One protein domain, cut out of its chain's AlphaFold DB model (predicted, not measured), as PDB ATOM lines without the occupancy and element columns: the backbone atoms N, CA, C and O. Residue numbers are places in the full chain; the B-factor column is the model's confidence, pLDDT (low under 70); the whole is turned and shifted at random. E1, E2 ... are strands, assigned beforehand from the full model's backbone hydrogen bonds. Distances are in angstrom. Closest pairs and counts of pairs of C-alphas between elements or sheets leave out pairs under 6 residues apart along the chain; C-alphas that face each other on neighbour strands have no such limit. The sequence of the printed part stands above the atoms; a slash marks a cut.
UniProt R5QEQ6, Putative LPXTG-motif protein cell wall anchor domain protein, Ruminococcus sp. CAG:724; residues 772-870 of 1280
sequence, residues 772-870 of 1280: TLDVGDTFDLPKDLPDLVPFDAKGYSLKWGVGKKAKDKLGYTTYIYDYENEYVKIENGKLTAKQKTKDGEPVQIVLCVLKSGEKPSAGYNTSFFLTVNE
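AT A GLANCE: This is residues 772 to 870 of the 1280 residues of the protein "Putative LPXTG-motif protein cell wall anchor domain protein" of Ruminococcus sp. CAG:724 (UniProt R5QEQ6). A small three-strand sheet, E2 E6 E5, covers part of one face of a larger, strongly twisted five-strand sheet, a sandwich only partly face to face. The E3 and E4 hairpin reaches away from the small sheet. The printed part has 99 residues, with no named helix and eight named strands, E1 to E8 in chain order. The large sheet runs E1 E8 E7 E3 E4, mixed; the small one is antiparallel. The class is all strand, with 49 of 99 residues in named strands; the whole is compact, radius of gyration of the C-alphas 14.2 A, spans 45 by 36 by 20 A.

IN THESE COORDINATES: E1 is residues 772 to 774, from C-alpha 772 at (156.827, 213.797, 180.735), and E2 is 778 to 780. E3, residues 796 to 807, is 28.8 A long and bends by 71 degrees at residue 799. E4 is 813 to 818, E5 824 to 827 and E6 830 to 833. E7, residues 843 to 851, is 24.2 A long; E8, residues 862 to 869, is 23.1 A, ending at C-alpha 869 at (163.609, 211.296, 180.209).

HOW THE PARTS SIT: E1 is parallel to E8, with N 773 and O 867 at 3.0 A. E8 and E7 form an antiparallel hairpin, N 866 and O 843 at 2.8 A. E7 and E3 are antiparallel, N 797 and O 850 at 2.8 A. The E3 and E4 hairpin has N 804 and O 816 at 2.8 A. E6 is antiparallel to E2, N 831 and O 779 at 2.8 A, and to E5, its hairpin partner, N 832 and O 825 at 2.8 A. Between the sheets, the closest C-alphas of E3 and E5, Gly 801 and Ile 826, are 7.0 A apart.

THE WHOLE: The farthest C-alphas, Asp 792 and Glu 870, are 45.1 A apart. The printed part has no cut; the link E2 to E3 is long. Mean pLDDT of the printed part is 76.0, and 28 residues are under 70, among them 808 to 815.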
ATOM      1  N   THR A 772     155.581 214.576 180.750       83.81
ATOM      2  CA  THR A 772     156.827 213.797 180.735       83.81
ATOM      3  C   THR A 772     156.798 212.820 179.562       83.81
ATOM      4  O   THR A 772     155.778 212.175 179.338       83.81
ATOM      5  N   LEU A 773     157.892 212.748 178.800       80.50
ATOM      6  CA  LEU A 773     158.060 211.899 177.609       80.50
ATOM      7  C   LEU A 773     159.436 211.227 177.630       80.50
ATOM      8  O   LEU A 773     160.372 211.791 178.194       80.50
ATOM      9  N   ASP A 774     159.606 210.100 176.944       83.12
ATOM     10  CA  ASP A 774     160.929 209.524 176.693       83.12
ATOM     11  C   ASP A 774     161.529 210.029 175.368       83.12
ATOM     12  O   ASP A 774     160.832 210.507 174.467       83.12
ATOM     13  N   VAL A 775     162.853 209.913 175.205       82.81
ATOM     14  CA  VAL A 775     163.513 210.200 173.916       82.81
ATOM     15  C   VAL A 775     162.930 209.332 172.792       82.81
ATOM     16  O   VAL A 775     162.968 208.102 172.850       82.81
ATOM     17  N   GLY A 776     162.455 209.994 171.732       77.75
ATOM     18  CA  GLY A 776     161.804 209.389 170.568       77.75
ATOM     19  C   GLY A 776     160.274 209.475 170.582       77.75
ATOM     20  O   GLY A 776     159.662 209.292 169.530       77.75
ATOM     21  N   ASP A 777     159.654 209.784 171.722       82.94
ATOM     22  CA  ASP A 777     158.196 209.858 171.829       82.94
ATOM     23  C   ASP A 777     157.618 211.103 171.139       82.94
ATOM     24  O   ASP A 777     158.295 212.114 170.913       82.94
ATOM     25  N   THR A 778     156.320 211.049 170.829       83.94
ATOM     26  CA  THR A 778     155.588 212.168 170.222       83.94
ATOM     27  C   THR A 778     154.294 212.465 170.964       83.94
ATOM     28  O   THR A 778     153.529 211.543 171.239       83.94
ATOM     29  N   PHE A 779     154.012 213.744 171.195       81.56
ATOM     30  CA  PHE A 779     152.847 214.231 171.930       81.56
ATOM     31  C   PHE A 779     152.031 215.191 171.059       81.56
ATOM     32  O   PHE A 779     152.572 216.157 170.518       81.56
ATOM     33  N   ASP A 780     150.733 214.936 170.912       83.75
ATOM     34  CA  ASP A 780     149.811 215.865 170.253       83.75
ATOM     35  C   ASP A 780     149.508 217.025 171.210       83.75
ATOM     36  O   ASP A 780     148.955 216.822 172.290       83.75
ATOM     37  N   LEU A 781     149.870 218.250 170.824       81.94
ATOM     38  CA  LEU A 781     149.648 219.429 171.661       81.94
ATOM     39  C   LEU A 781     148.148 219.777 171.725       81.94
ATOM     40  O   LEU A 781     147.415 219.468 170.779       81.94
ATOM     41  N   PRO A 782     147.679 220.451 172.796       77.12
ATOM     42  CA  PRO A 782     146.274 220.814 172.953       77.12
ATOM     43  C   PRO A 782     145.706 221.541 171.729       77.12
ATOM     44  O   PRO A 782     146.271 222.534 171.259       77.12
ATOM     45  N   LYS A 783     144.591 221.004 171.217       70.94
ATOM     46  CA  LYS A 783     143.858 221.497 170.034       70.94
ATOM     47  C   LYS A 783     142.655 222.358 170.420       70.94
ATOM     48  O   LYS A 783     142.291 223.249 169.663       70.94
ATOM     49  N   ASP A 784     142.083 222.104 171.597       66.25
ATOM     50  CA  ASP A 784     141.153 223.017 172.256       66.25
ATOM     51  C   ASP A 784     141.973 224.115 172.953       66.25
ATOM     52  O   ASP A 784     142.814 223.838 173.820       66.25
ATOM     53  N   LEU A 785     141.819 225.349 172.476       68.69
ATOM     54  CA  LEU A 785     142.668 226.491 172.811       68.69
ATOM     55  C   LEU A 785     141.790 227.679 173.232       68.69
ATOM     56  O   LEU A 785     140.811 227.977 172.550       68.69
ATOM     57  N   PRO A 786     142.135 228.390 174.319       64.62
ATOM     58  CA  PRO A 786     141.287 229.448 174.864       64.62
ATOM     59  C   PRO A 786     141.193 230.682 173.953       64.62
ATOM     60  O   PRO A 786     142.191 231.111 173.373       64.62
ATOM     61  N   ASP A 787     140.017 231.321 173.925       63.47
ATOM     62  CA  ASP A 787     139.758 232.595 173.229       63.47
ATOM     63  C   ASP A 787     140.516 233.775 173.878       63.47
ATOM     64  O   ASP A 787     139.985 234.580 174.650       63.47
ATOM     65  N   LEU A 788     141.807 233.868 173.556       67.31
ATOM     66  CA  LEU A 788     142.738 234.906 174.010       67.31
ATOM     67  C   LEU A 788     142.884 236.071 173.014       67.31
ATOM     68  O   LEU A 788     143.727 236.942 173.207       67.31
ATOM     69  N   VAL A 789     142.112 236.089 171.927       67.75
ATOM     70  CA  VAL A 789     142.174 237.119 170.878       67.75
ATOM     71  C   VAL A 789     140.751 237.603 170.580       67.75
ATOM     72  O   VAL A 789     139.848 236.770 170.502       67.75
ATOM     73  N   PRO A 790     140.499 238.917 170.408       70.12
ATOM     74  CA  PRO A 790     139.189 239.405 169.980       70.12
ATOM     75  C   PRO A 790     138.767 238.784 168.645       70.12
ATOM     76  O   PRO A 790     139.545 238.780 167.695       70.12
ATOM     77  N   PHE A 791     137.525 238.303 168.561       67.75
ATOM     78  CA  PHE A 791     137.008 237.560 167.402       67.75
ATOM     79  C   PHE A 791     137.103 238.318 166.060       67.75
ATOM     80  O   PHE A 791     137.168 237.697 165.002       67.75
ATOM     81  N   ASP A 792     137.128 239.654 166.076       75.00
ATOM     82  CA  ASP A 792     137.272 240.482 164.875       75.00
ATOM     83  C   ASP A 792     138.723 240.895 164.550       75.00
ATOM     84  O   ASP A 792     138.939 241.605 163.565       75.00
ATOM     85  N   ALA A 793     139.721 240.442 165.323       72.38
ATOM     86  CA  ALA A 793     141.138 240.696 165.062       72.38
ATOM     87  C   ALA A 793     141.725 239.703 164.036       72.38
ATOM     88  O   ALA A 793     141.691 238.486 164.205       72.38
ATOM     89  N   LYS A 794     142.296 240.224 162.946       73.00
ATOM     90  CA  LYS A 794     142.640 239.471 161.733       73.00
ATOM     91  C   LYS A 794     144.121 239.125 161.632       73.00
ATOM     92  O   LYS A 794     145.006 239.927 161.922       73.00
ATOM     93  N   GLY A 795     144.392 237.925 161.119       69.19
ATOM     94  CA  GLY A 795     145.744 237.464 160.788       69.19
ATOM     95  C   GLY A 795     146.605 237.055 161.987       69.19
ATOM     96  O   GLY A 795     147.776 236.727 161.786       69.19
ATOM     97  N   TYR A 796     146.040 237.055 163.198       73.88
ATOM     98  CA  TYR A 796     146.640 236.509 164.414       73.88
ATOM     99  C   TYR A 796     146.154 235.072 164.652       73.88
ATOM    100  O   TYR A 796     145.037 234.714 164.292       73.88
ATOM    101  N   SER A 797     147.006 234.240 165.246       73.44
ATOM    102  CA  SER A 797     146.736 232.830 165.548       73.44
ATOM    103  C   SER A 797     147.456 232.410 166.827       73.44
ATOM    104  O   SER A 797     148.538 232.922 167.123       73.44
ATOM    105  N   LEU A 798     146.874 231.475 167.577       77.38
ATOM    106  CA  LEU A 798     147.555 230.827 168.695       77.38
ATOM    107  C   LEU A 798     148.491 229.740 168.161       77.38
ATOM    108  O   LEU A 798     148.085 228.909 167.349       77.38
ATOM    109  N   LYS A 799     149.754 229.758 168.599       79.00
ATOM    110  CA  LYS A 799     150.763 228.760 168.230       79.00
ATOM    111  C   LYS A 799     151.642 228.386 169.412       79.00
ATOM    112  O   LYS A 799     152.048 229.243 170.198       79.00
ATOM    113  N   TRP A 800     151.962 227.101 169.480       84.12
ATOM    114  CA  TRP A 800     152.916 226.540 170.425       84.12
ATOM    115  C   TRP A 800     154.364 226.801 169.984       84.12
ATOM    116  O   TRP A 800     154.679 226.750 168.794       84.12
ATOM    117  N   GLY A 801     155.239 227.052 170.954       84.00
ATOM    118  CA  GLY A 801     156.685 227.178 170.781       84.00
ATOM    119  C   GLY A 801     157.444 226.564 171.958       84.00
ATOM    120  O   GLY A 801     156.868 226.290 173.009       84.00
ATOM    121  N   VAL A 802     158.745 226.352 171.783       86.06
ATOM    122  CA  VAL A 802     159.639 225.749 172.778       86.06
ATOM    123  C   VAL A 802     160.700 226.746 173.249       86.06
ATOM    124  O   VAL A 802     161.301 227.462 172.446       86.06
ATOM    125  N   GLY A 803     160.944 226.782 174.562       81.31
ATOM    126  CA  GLY A 803     161.987 227.597 175.180       81.31
ATOM    127  C   GLY A 803     163.402 227.103 174.870       81.31
ATOM    128  O   GLY A 803     163.728 225.923 175.013       81.31
ATOM    129  N   LYS A 804     164.277 228.028 174.476       77.00
ATOM    130  CA  LYS A 804     165.688 227.789 174.162       77.00
ATOM    131  C   LYS A 804     166.557 228.803 174.904       77.00
ATOM    132  O   LYS A 804     166.415 230.013 174.727       77.00
ATOM    133  N   LYS A 805     167.472 228.303 175.738       71.25
ATOM    134  CA  LYS A 805     168.448 229.131 176.462       71.25
ATOM    135  C   LYS A 805     169.409 229.782 175.461       71.25
ATOM    136  O   LYS A 805     170.012 229.098 174.636       71.25
ATOM    137  N   ALA A 806     169.566 231.095 175.551       69.56
ATOM    138  CA  ALA A 806     170.542 231.890 174.813       69.56
ATOM    139  C   ALA A 806     171.220 232.877 175.772       69.56
ATOM    140  O   ALA A 806     170.710 233.124 176.862       69.56
ATOM    141  N   LYS A 807     172.356 233.466 175.384       72.56
ATOM    142  CA  LYS A 807     172.934 234.598 176.123       72.56
ATOM    143  C   LYS A 807     172.560 235.914 175.456       72.56
ATOM    144  O   LYS A 807     172.604 236.018 174.232       72.56
ATOM    145  N   ASP A 808     172.186 236.899 176.264       68.00
ATOM    146  CA  ASP A 808     171.962 238.263 175.799       68.00
ATOM    147  C   ASP A 808     173.290 239.014 175.566       68.00
ATOM    148  O   ASP A 808     174.386 238.472 175.735       68.00
ATOM    149  N   LYS A 809     173.205 240.293 175.176       66.69
ATOM    150  CA  LYS A 809     174.382 241.144 174.915       66.69
ATOM    151  C   LYS A 809     175.181 241.521 176.176       66.69
ATOM    152  O   LYS A 809     176.230 242.143 176.044       66.69
ATOM    153  N   LEU A 810     174.693 241.171 177.366       66.94
ATOM    154  CA  LEU A 810     175.328 241.403 178.666       66.94
ATOM    155  C   LEU A 810     175.841 240.091 179.297       66.94
ATOM    156  O   LEU A 810     176.497 240.120 180.335       66.94
ATOM    157  N   GLY A 811     175.597 238.944 178.652       58.78
ATOM    158  CA  GLY A 811     176.052 237.619 179.074       58.78
ATOM    159  C   GLY A 811     175.067 236.846 179.958       58.78
ATOM    160  O   GLY A 811     175.377 235.705 180.323       58.78
ATOM    161  N   TYR A 812     173.897 237.416 180.271       60.12
ATOM    162  CA  TYR A 812     172.846 236.759 181.048       60.12
ATOM    163  C   TYR A 812     172.103 235.723 180.203       60.12
ATOM    164  O   TYR A 812     171.873 235.919 179.008       60.12
ATOM    165  N   THR A 813     171.700 234.615 180.828       58.91
ATOM    166  CA  THR A 813     170.872 233.601 180.168       58.91
ATOM    167  C   THR A 813     169.445 234.121 180.016       58.91
ATOM    168  O   THR A 813     168.746 234.326 181.005       58.91
ATOM    169  N   THR A 814     169.011 234.297 178.773       61.19
ATOM    170  CA  THR A 814     167.638 234.637 178.391       61.19
ATOM    171  C   THR A 814     166.985 233.459 177.669       61.19
ATOM    172  O   THR A 814     167.674 232.614 177.088       61.19
ATOM    173  N   TYR A 815     165.656 233.390 177.694       67.31
ATOM    174  CA  TYR A 815     164.891 232.391 176.951       67.31
ATOM    175  C   TYR A 815     164.353 233.018 175.666       67.31
ATOM    176  O   TYR A 815     163.474 233.879 175.693       67.31
ATOM    177  N   ILE A 816     164.894 232.573 174.532       70.50
ATOM    178  CA  ILE A 816     164.292 232.806 173.217       70.50
ATOM    179  C   ILE A 816     163.395 231.618 172.878       70.50
ATOM    180  O   ILE A 816     163.676 230.494 173.289       70.50
ATOM    181  N   TYR A 817     162.324 231.857 172.131       76.56
ATOM    182  CA  TYR A 817     161.371 230.816 171.761       76.56
ATOM    183  C   TYR A 817     161.437 230.555 170.258       76.56
ATOM    184  O   TYR A 817     161.582 231.477 169.457       76.56
ATOM    185  N   ASP A 818     161.357 229.287 169.876       78.81
ATOM    186  CA  ASP A 818     161.361 228.848 168.481       78.81
ATOM    187  C   ASP A 818     160.452 227.615 168.334       78.81
ATOM    188  O   ASP A 818     159.795 227.213 169.293       78.81
ATOM    189  N   TYR A 819     160.407 226.998 167.155       84.94
ATOM    190  CA  TYR A 819     159.709 225.720 166.958       84.94
ATOM    191  C   TYR A 819     160.586 224.492 167.292       84.94
ATOM    192  O   TYR A 819     160.089 223.370 167.316       84.94
ATOM    193  N   GLU A 820     161.879 224.676 167.588       87.19
ATOM    194  CA  GLU A 820     162.808 223.582 167.912       87.19
ATOM    195  C   GLU A 820     163.945 224.016 168.860       87.19
ATOM    196  O   GLU A 820     164.531 225.094 168.710       87.19
ATOM    197  N   ASN A 821     164.306 223.147 169.813       86.25
ATOM    198  CA  ASN A 821     165.517 223.271 170.631       86.25
ATOM    199  C   ASN A 821     166.358 221.969 170.593       86.25
ATOM    200  O   ASN A 821     166.198 221.136 169.697       86.25
ATOM    201  N   GLU A 822     167.321 221.816 171.505       84.00
ATOM    202  CA  GLU A 822     168.158 220.606 171.586       84.00
ATOM    203  C   GLU A 822     167.361 219.364 172.044       84.00
ATOM    204  O   GLU A 822     167.524 218.291 171.467       84.00
ATOM    205  N   TYR A 823     166.411 219.536 172.969       87.31
ATOM    206  CA  TYR A 823     165.617 218.466 173.584       87.31
ATOM    207  C   TYR A 823     164.370 218.054 172.789       87.31
ATOM    208  O   TYR A 823     164.020 216.879 172.816       87.31
ATOM    209  N   VAL A 824     163.679 218.981 172.107       87.62
ATOM    210  CA  VAL A 824     162.380 218.729 171.443       87.62
ATOM    211  C   VAL A 824     162.156 219.579 170.182       87.62
ATOM    212  O   VAL A 824     162.778 220.628 169.994       87.62
ATOM    213  N   LYS A 825     161.225 219.133 169.328       90.81
ATOM    214  CA  LYS A 825     160.778 219.802 168.092       90.81
ATOM    215  C   LYS A 825     159.247 219.861 168.027       90.81
ATOM    216  O   LYS A 825     158.601 218.907 168.449       90.81
ATOM    217  N   ILE A 826     158.674 220.940 167.492       88.44
ATOM    218  CA  ILE A 826     157.226 221.129 167.301       88.44
ATOM    219  C   ILE A 826     156.927 221.381 165.817       88.44
ATOM    220  O   ILE A 826     157.353 222.390 165.260       88.44
ATOM    221  N   GLU A 827     156.137 220.510 165.188       84.06
ATOM    222  CA  GLU A 827     155.665 220.662 163.804       84.06
ATOM    223  C   GLU A 827     154.177 220.306 163.699       84.06
ATOM    224  O   GLU A 827     153.722 219.317 164.262       84.06
ATOM    225  N   ASN A 828     153.397 221.125 162.984       78.12
ATOM    226  CA  ASN A 828     151.962 220.910 162.718       78.12
ATOM    227  C   ASN A 828     151.080 220.620 163.956       78.12
ATOM    228  O   ASN A 828     150.041 219.976 163.842       78.12
ATOM    229  N   GLY A 829     151.473 221.108 165.139       76.56
ATOM    230  CA  GLY A 829     150.762 220.857 166.400       76.56
ATOM    231  C   GLY A 829     151.156 219.556 167.111       76.56
ATOM    232  O   GLY A 829     150.583 219.247 168.149       76.56
ATOM    233  N   LYS A 830     152.153 218.821 166.606       86.19
ATOM    234  CA  LYS A 830     152.756 217.671 167.284       86.19
ATOM    235  C   LYS A 830     154.149 218.022 167.800       86.19
ATOM    236  O   LYS A 830     154.945 218.638 167.093       86.19
ATOM    237  N   LEU A 831     154.445 217.615 169.027       88.06
ATOM    238  CA  LEU A 831     155.766 217.682 169.639       88.06
ATOM    239  C   LEU A 831     156.476 216.328 169.495       88.06
ATOM    240  O   LEU A 831     155.839 215.282 169.593       88.06
ATOM    241  N   THR A 832     157.790 216.339 169.273       87.81
ATOM    242  CA  THR A 832     158.662 215.148 169.237       87.81
ATOM    243  C   THR A 832     159.849 215.331 170.179       87.81
ATOM    244  O   THR A 832     160.523 216.366 170.128       87.81
ATOM    245  N   ALA A 833     160.119 214.330 171.017       88.12
ATOM    246  CA  ALA A 833     161.240 214.300 171.948       88.12
ATOM    247  C   ALA A 833     162.528 213.784 171.280       88.12
ATOM    248  O   ALA A 833     162.534 212.746 170.623       88.12
ATOM    249  N   LYS A 834     163.636 214.514 171.457       88.12
ATOM    250  CA  LYS A 834     164.936 214.285 170.795       88.12
ATOM    251  C   LYS A 834     166.064 213.912 171.758       88.12
ATOM    252  O   LYS A 834     166.935 213.133 171.388       88.12
ATOM    253  N   GLN A 835     166.087 214.496 172.956       84.88
ATOM    254  CA  GLN A 835     167.149 214.290 173.946       84.88
ATOM    255  C   GLN A 835     166.617 214.525 175.364       84.88
ATOM    256  O   GLN A 835     165.803 215.425 175.567       84.88
ATOM    257  N   LYS A 836     167.119 213.754 176.340       83.06
ATOM    258  CA  LYS A 836     166.820 213.918 177.767       83.06
ATOM    259  C   LYS A 836     167.095 215.345 178.251       83.06
ATOM    260  O   LYS A 836     168.186 215.876 178.032       83.06
ATOM    261  N   THR A 837     166.137 215.933 178.961       83.44
ATOM    262  CA  THR A 837     166.313 217.174 179.726       83.44
ATOM    263  C   THR A 837     167.187 216.923 180.945       83.44
ATOM    264  O   THR A 837     167.026 215.909 181.620       83.44
ATOM    265  N   LYS A 838     168.100 217.847 181.257       81.81
ATOM    266  CA  LYS A 838     168.971 217.723 182.436       81.81
ATOM    267  C   LYS A 838     168.121 217.688 183.704       81.81
ATOM    268  O   LYS A 838     167.113 218.388 183.784       81.81
ATOM    269  N   ASP A 839     168.539 216.896 184.684       70.56
ATOM    270  CA  ASP A 839     167.762 216.672 185.903       70.56
ATOM    271  C   ASP A 839     167.522 218.012 186.634       70.56
ATOM    272  O   ASP A 839     168.463 218.732 186.969       70.56
ATOM    273  N   GLY A 840     166.251 218.386 186.825       69.81
ATOM    274  CA  GLY A 840     165.852 219.690 187.381       69.81
ATOM    275  C   GLY A 840     165.803 220.869 186.390       69.81
ATOM    276  O   GLY A 840     165.423 221.967 186.792       69.81
ATOM    277  N   GLU A 841     166.122 220.672 185.105       79.31
ATOM    278  CA  GLU A 841     165.964 221.670 184.032       79.31
ATOM    279  C   GLU A 841     164.927 221.230 182.966       79.31
ATOM    280  O   GLU A 841     165.304 220.967 181.816       79.31
ATOM    281  N   PRO A 842     163.620 221.156 183.290       82.50
ATOM    282  CA  PRO A 842     162.597 220.834 182.300       82.50
ATOM    283  C   PRO A 842     162.459 221.944 181.244       82.50
ATOM    284  O   PRO A 842     162.781 223.117 181.466       82.50
ATOM    285  N   VAL A 843     161.956 221.575 180.069       83.25
ATOM    286  CA  VAL A 843     161.809 222.471 178.918       83.25
ATOM    287  C   VAL A 843     160.433 223.117 178.929       83.25
ATOM    288  O   VAL A 843     159.417 222.439 178.854       83.25
ATOM    289  N   GLN A 844     160.386 224.446 178.983       83.94
ATOM    290  CA  GLN A 844     159.123 225.179 178.952       83.94
ATOM    291  C   GLN A 844     158.528 225.193 177.533       83.94
ATOM    292  O   GLN A 844     159.176 225.640 176.578       83.94
ATOM    293  N   ILE A 845     157.282 224.733 177.409       85.62
ATOM    294  CA  ILE A 845     156.464 224.793 176.194       85.62
ATOM    295  C   ILE A 845     155.442 225.917 176.372       85.62
ATOM    296  O   ILE A 845     154.751 225.977 177.389       85.62
ATOM    297  N   VAL A 846     155.367 226.842 175.414       78.12
ATOM    298  CA  VAL A 846     154.633 228.112 175.557       78.12
ATOM    299  C   VAL A 846     153.588 228.317 174.469       78.12
ATOM    300  O   VAL A 846     153.822 227.984 173.307       78.12
ATOM    301  N   LEU A 847     152.459 228.927 174.835       78.81
ATOM    302  CA  LEU A 847     151.419 229.354 173.901       78.81
ATOM    303  C   LEU A 847     151.545 230.860 173.611       78.81
ATOM    304  O   LEU A 847     151.391 231.699 174.507       78.81
ATOM    305  N   CYS A 848     151.802 231.201 172.347       73.62
ATOM    306  CA  CYS A 848     151.985 232.571 171.861       73.62
ATOM    307  C   CYS A 848     150.867 232.982 170.889       73.62
ATOM    308  O   CYS A 848     150.445 232.191 170.046       73.62
ATOM    309  N   VAL A 849     150.453 234.255 170.933       74.94
ATOM    310  CA  VAL A 849     149.652 234.884 169.863       74.94
ATOM    311  C   VAL A 849     150.601 235.454 168.810       74.94
ATOM    312  O   VAL A 849     151.337 236.410 169.076       74.94
ATOM    313  N   LEU A 850     150.581 234.871 167.610       71.31
ATOM    314  CA  LEU A 850     151.460 235.213 166.491       71.31
ATOM    315  C   LEU A 850     150.665 235.684 165.275       71.31
ATOM    316  O   LEU A 850     149.682 235.050 164.883       71.31
ATOM    317  N   LYS A 851     151.124 236.771 164.649       73.25
ATOM    318  CA  LYS A 851     150.679 237.180 163.317       73.25
ATOM    319  C   LYS A 851     151.295 236.242 162.274       73.25
ATOM    320  O   LYS A 851     152.349 235.644 162.504       73.25
ATOM    321  N   SER A 852     150.633 236.076 161.132       67.75
ATOM    322  CA  SER A 852     151.124 235.178 160.077       67.75
ATOM    323  C   SER A 852     152.564 235.518 159.653       67.75
ATOM    324  O   SER A 852     152.866 236.668 159.342       67.75
ATOM    325  N   GLY A 853     153.446 234.512 159.652       66.12
ATOM    326  CA  GLY A 853     154.874 234.640 159.322       66.12
ATOM    327  C   GLY A 853     155.828 234.849 160.509       66.12
ATOM    328  O   GLY A 853     157.039 234.795 160.317       66.12
ATOM    329  N   GLU A 854     155.330 235.053 161.731       72.56
ATOM    330  CA  GLU A 854     156.177 235.331 162.901       72.56
ATOM    331  C   GLU A 854     156.705 234.071 163.621       72.56
ATOM    332  O   GLU A 854     156.116 232.983 163.565       72.56
ATOM    333  N   LYS A 855     157.815 234.239 164.357       69.06
ATOM    334  CA  LYS A 855     158.318 233.262 165.336       69.06
ATOM    335  C   LYS A 855     157.695 233.486 166.725       69.06
ATOM    336  O   LYS A 855     157.345 234.625 167.041       69.06
ATOM    337  N   PRO A 856     157.617 232.440 167.574       69.75
ATOM    338  CA  PRO A 856     157.367 232.576 169.008       69.75
ATOM    339  C   PRO A 856     158.245 233.666 169.644       69.75
ATOM    340  O   PRO A 856     159.401 233.847 169.268       69.75
ATOM    341  N   SER A 857     157.700 234.410 170.606       59.53
ATOM    342  CA  SER A 857     158.411 235.504 171.281       59.53
ATOM    343  C   SER A 857     158.163 235.467 172.786       59.53
ATOM    344  O   SER A 857     157.246 234.794 173.247       59.53
ATOM    345  N   ALA A 858     158.988 236.174 173.562       54.38
ATOM    346  CA  ALA A 858     159.023 236.042 175.021       54.38
ATOM    347  C   ALA A 858     157.736 236.474 175.757       54.38
ATOM    348  O   ALA A 858     157.583 236.160 176.934       54.38
ATOM    349  N   GLY A 859     156.798 237.149 175.081       56.50
ATOM    350  CA  GLY A 859     155.440 237.355 175.584       56.50
ATOM    351  C   GLY A 859     154.568 236.125 175.327       56.50
ATOM    352  O   GLY A 859     153.932 236.030 174.276       56.50
ATOM    353  N   TYR A 860     154.538 235.194 176.281       60.69
ATOM    354  CA  TYR A 860     153.639 234.035 176.275       60.69
ATOM    355  C   TYR A 860     152.459 234.221 177.240       60.69
ATOM    356  O   TYR A 860     152.565 234.948 178.231       60.69
ATOM    357  N   ASN A 861     151.340 233.559 176.936       62.59
ATOM    358  CA  ASN A 861     150.071 233.684 177.669       62.59
ATOM    359  C   ASN A 861     149.859 232.567 178.701       62.59
ATOM    360  O   ASN A 861     149.325 232.788 179.787       62.59
ATOM    361  N   THR A 862     150.290 231.355 178.358       67.88
ATOM    362  CA  THR A 862     150.322 230.194 179.249       67.88
ATOM    363  C   THR A 862     151.445 229.255 178.812       67.88
ATOM    364  O   THR A 862     151.984 229.386 177.705       67.88
ATOM    365  N   SER A 863     151.838 228.349 179.699       76.44
ATOM    366  CA  SER A 863     152.918 227.393 179.481       76.44
ATOM    367  C   SER A 863     152.755 226.172 180.371       76.44
ATOM    368  O   SER A 863     152.220 226.299 181.469       76.44
ATOM    369  N   PHE A 864     153.314 225.050 179.935       80.94
ATOM    370  CA  PHE A 864     153.580 223.880 180.772       80.94
ATOM    371  C   PHE A 864     155.058 223.496 180.639       80.94
ATOM    372  O   PHE A 864     155.735 223.888 179.680       80.94
ATOM    373  N   PHE A 865     155.581 222.757 181.608       84.69
ATOM    374  CA  PHE A 865     156.915 222.183 181.553       84.69
ATOM    375  C   PHE A 865     156.873 220.784 180.947       84.69
ATOM    376  O   PHE A 865     155.966 219.996 181.198       84.69
ATOM    377  N   LEU A 866     157.880 220.481 180.136       84.38
ATOM    378  CA  LEU A 866     158.106 219.174 179.548       84.38
ATOM    379  C   LEU A 866     159.438 218.618 180.046       84.38
ATOM    380  O   LEU A 866     160.506 219.145 179.724       84.38
ATOM    381  N   THR A 867     159.368 217.532 180.805       86.62
ATOM    382  CA  THR A 867     160.532 216.700 181.121       86.62
ATOM    383  C   THR A 867     160.699 215.671 180.008       86.62
ATOM    384  O   THR A 867     159.756 214.952 179.681       86.62
ATOM    385  N   VAL A 868     161.890 215.582 179.418       83.12
ATOM    386  CA  VAL A 868     162.246 214.453 178.549       83.12
ATOM    387  C   VAL A 868     163.174 213.545 179.337       83.12
ATOM    388  O   VAL A 868     164.257 213.974 179.728       83.12
ATOM    389  N   ASN A 869     162.779 212.301 179.562       78.38
ATOM    390  CA  ASN A 869     163.609 211.296 180.209       78.38
ATOM    391  C   ASN A 869     164.540 210.614 179.197       78.38
ATOM    392  O   ASN A 869     164.264 210.553 177.998       78.38
ATOM    393  N   GLU A 870     165.636 210.032 179.688       73.12
ATOM    394  CA  GLU A 870     166.244 208.899 178.987       73.12
ATOM    395  C   GLU A 870     165.214 207.774 178.985       73.12
ATOM    396  O   GLU A 870     164.731 207.401 180.054       73.12
TER     397      GLU A 870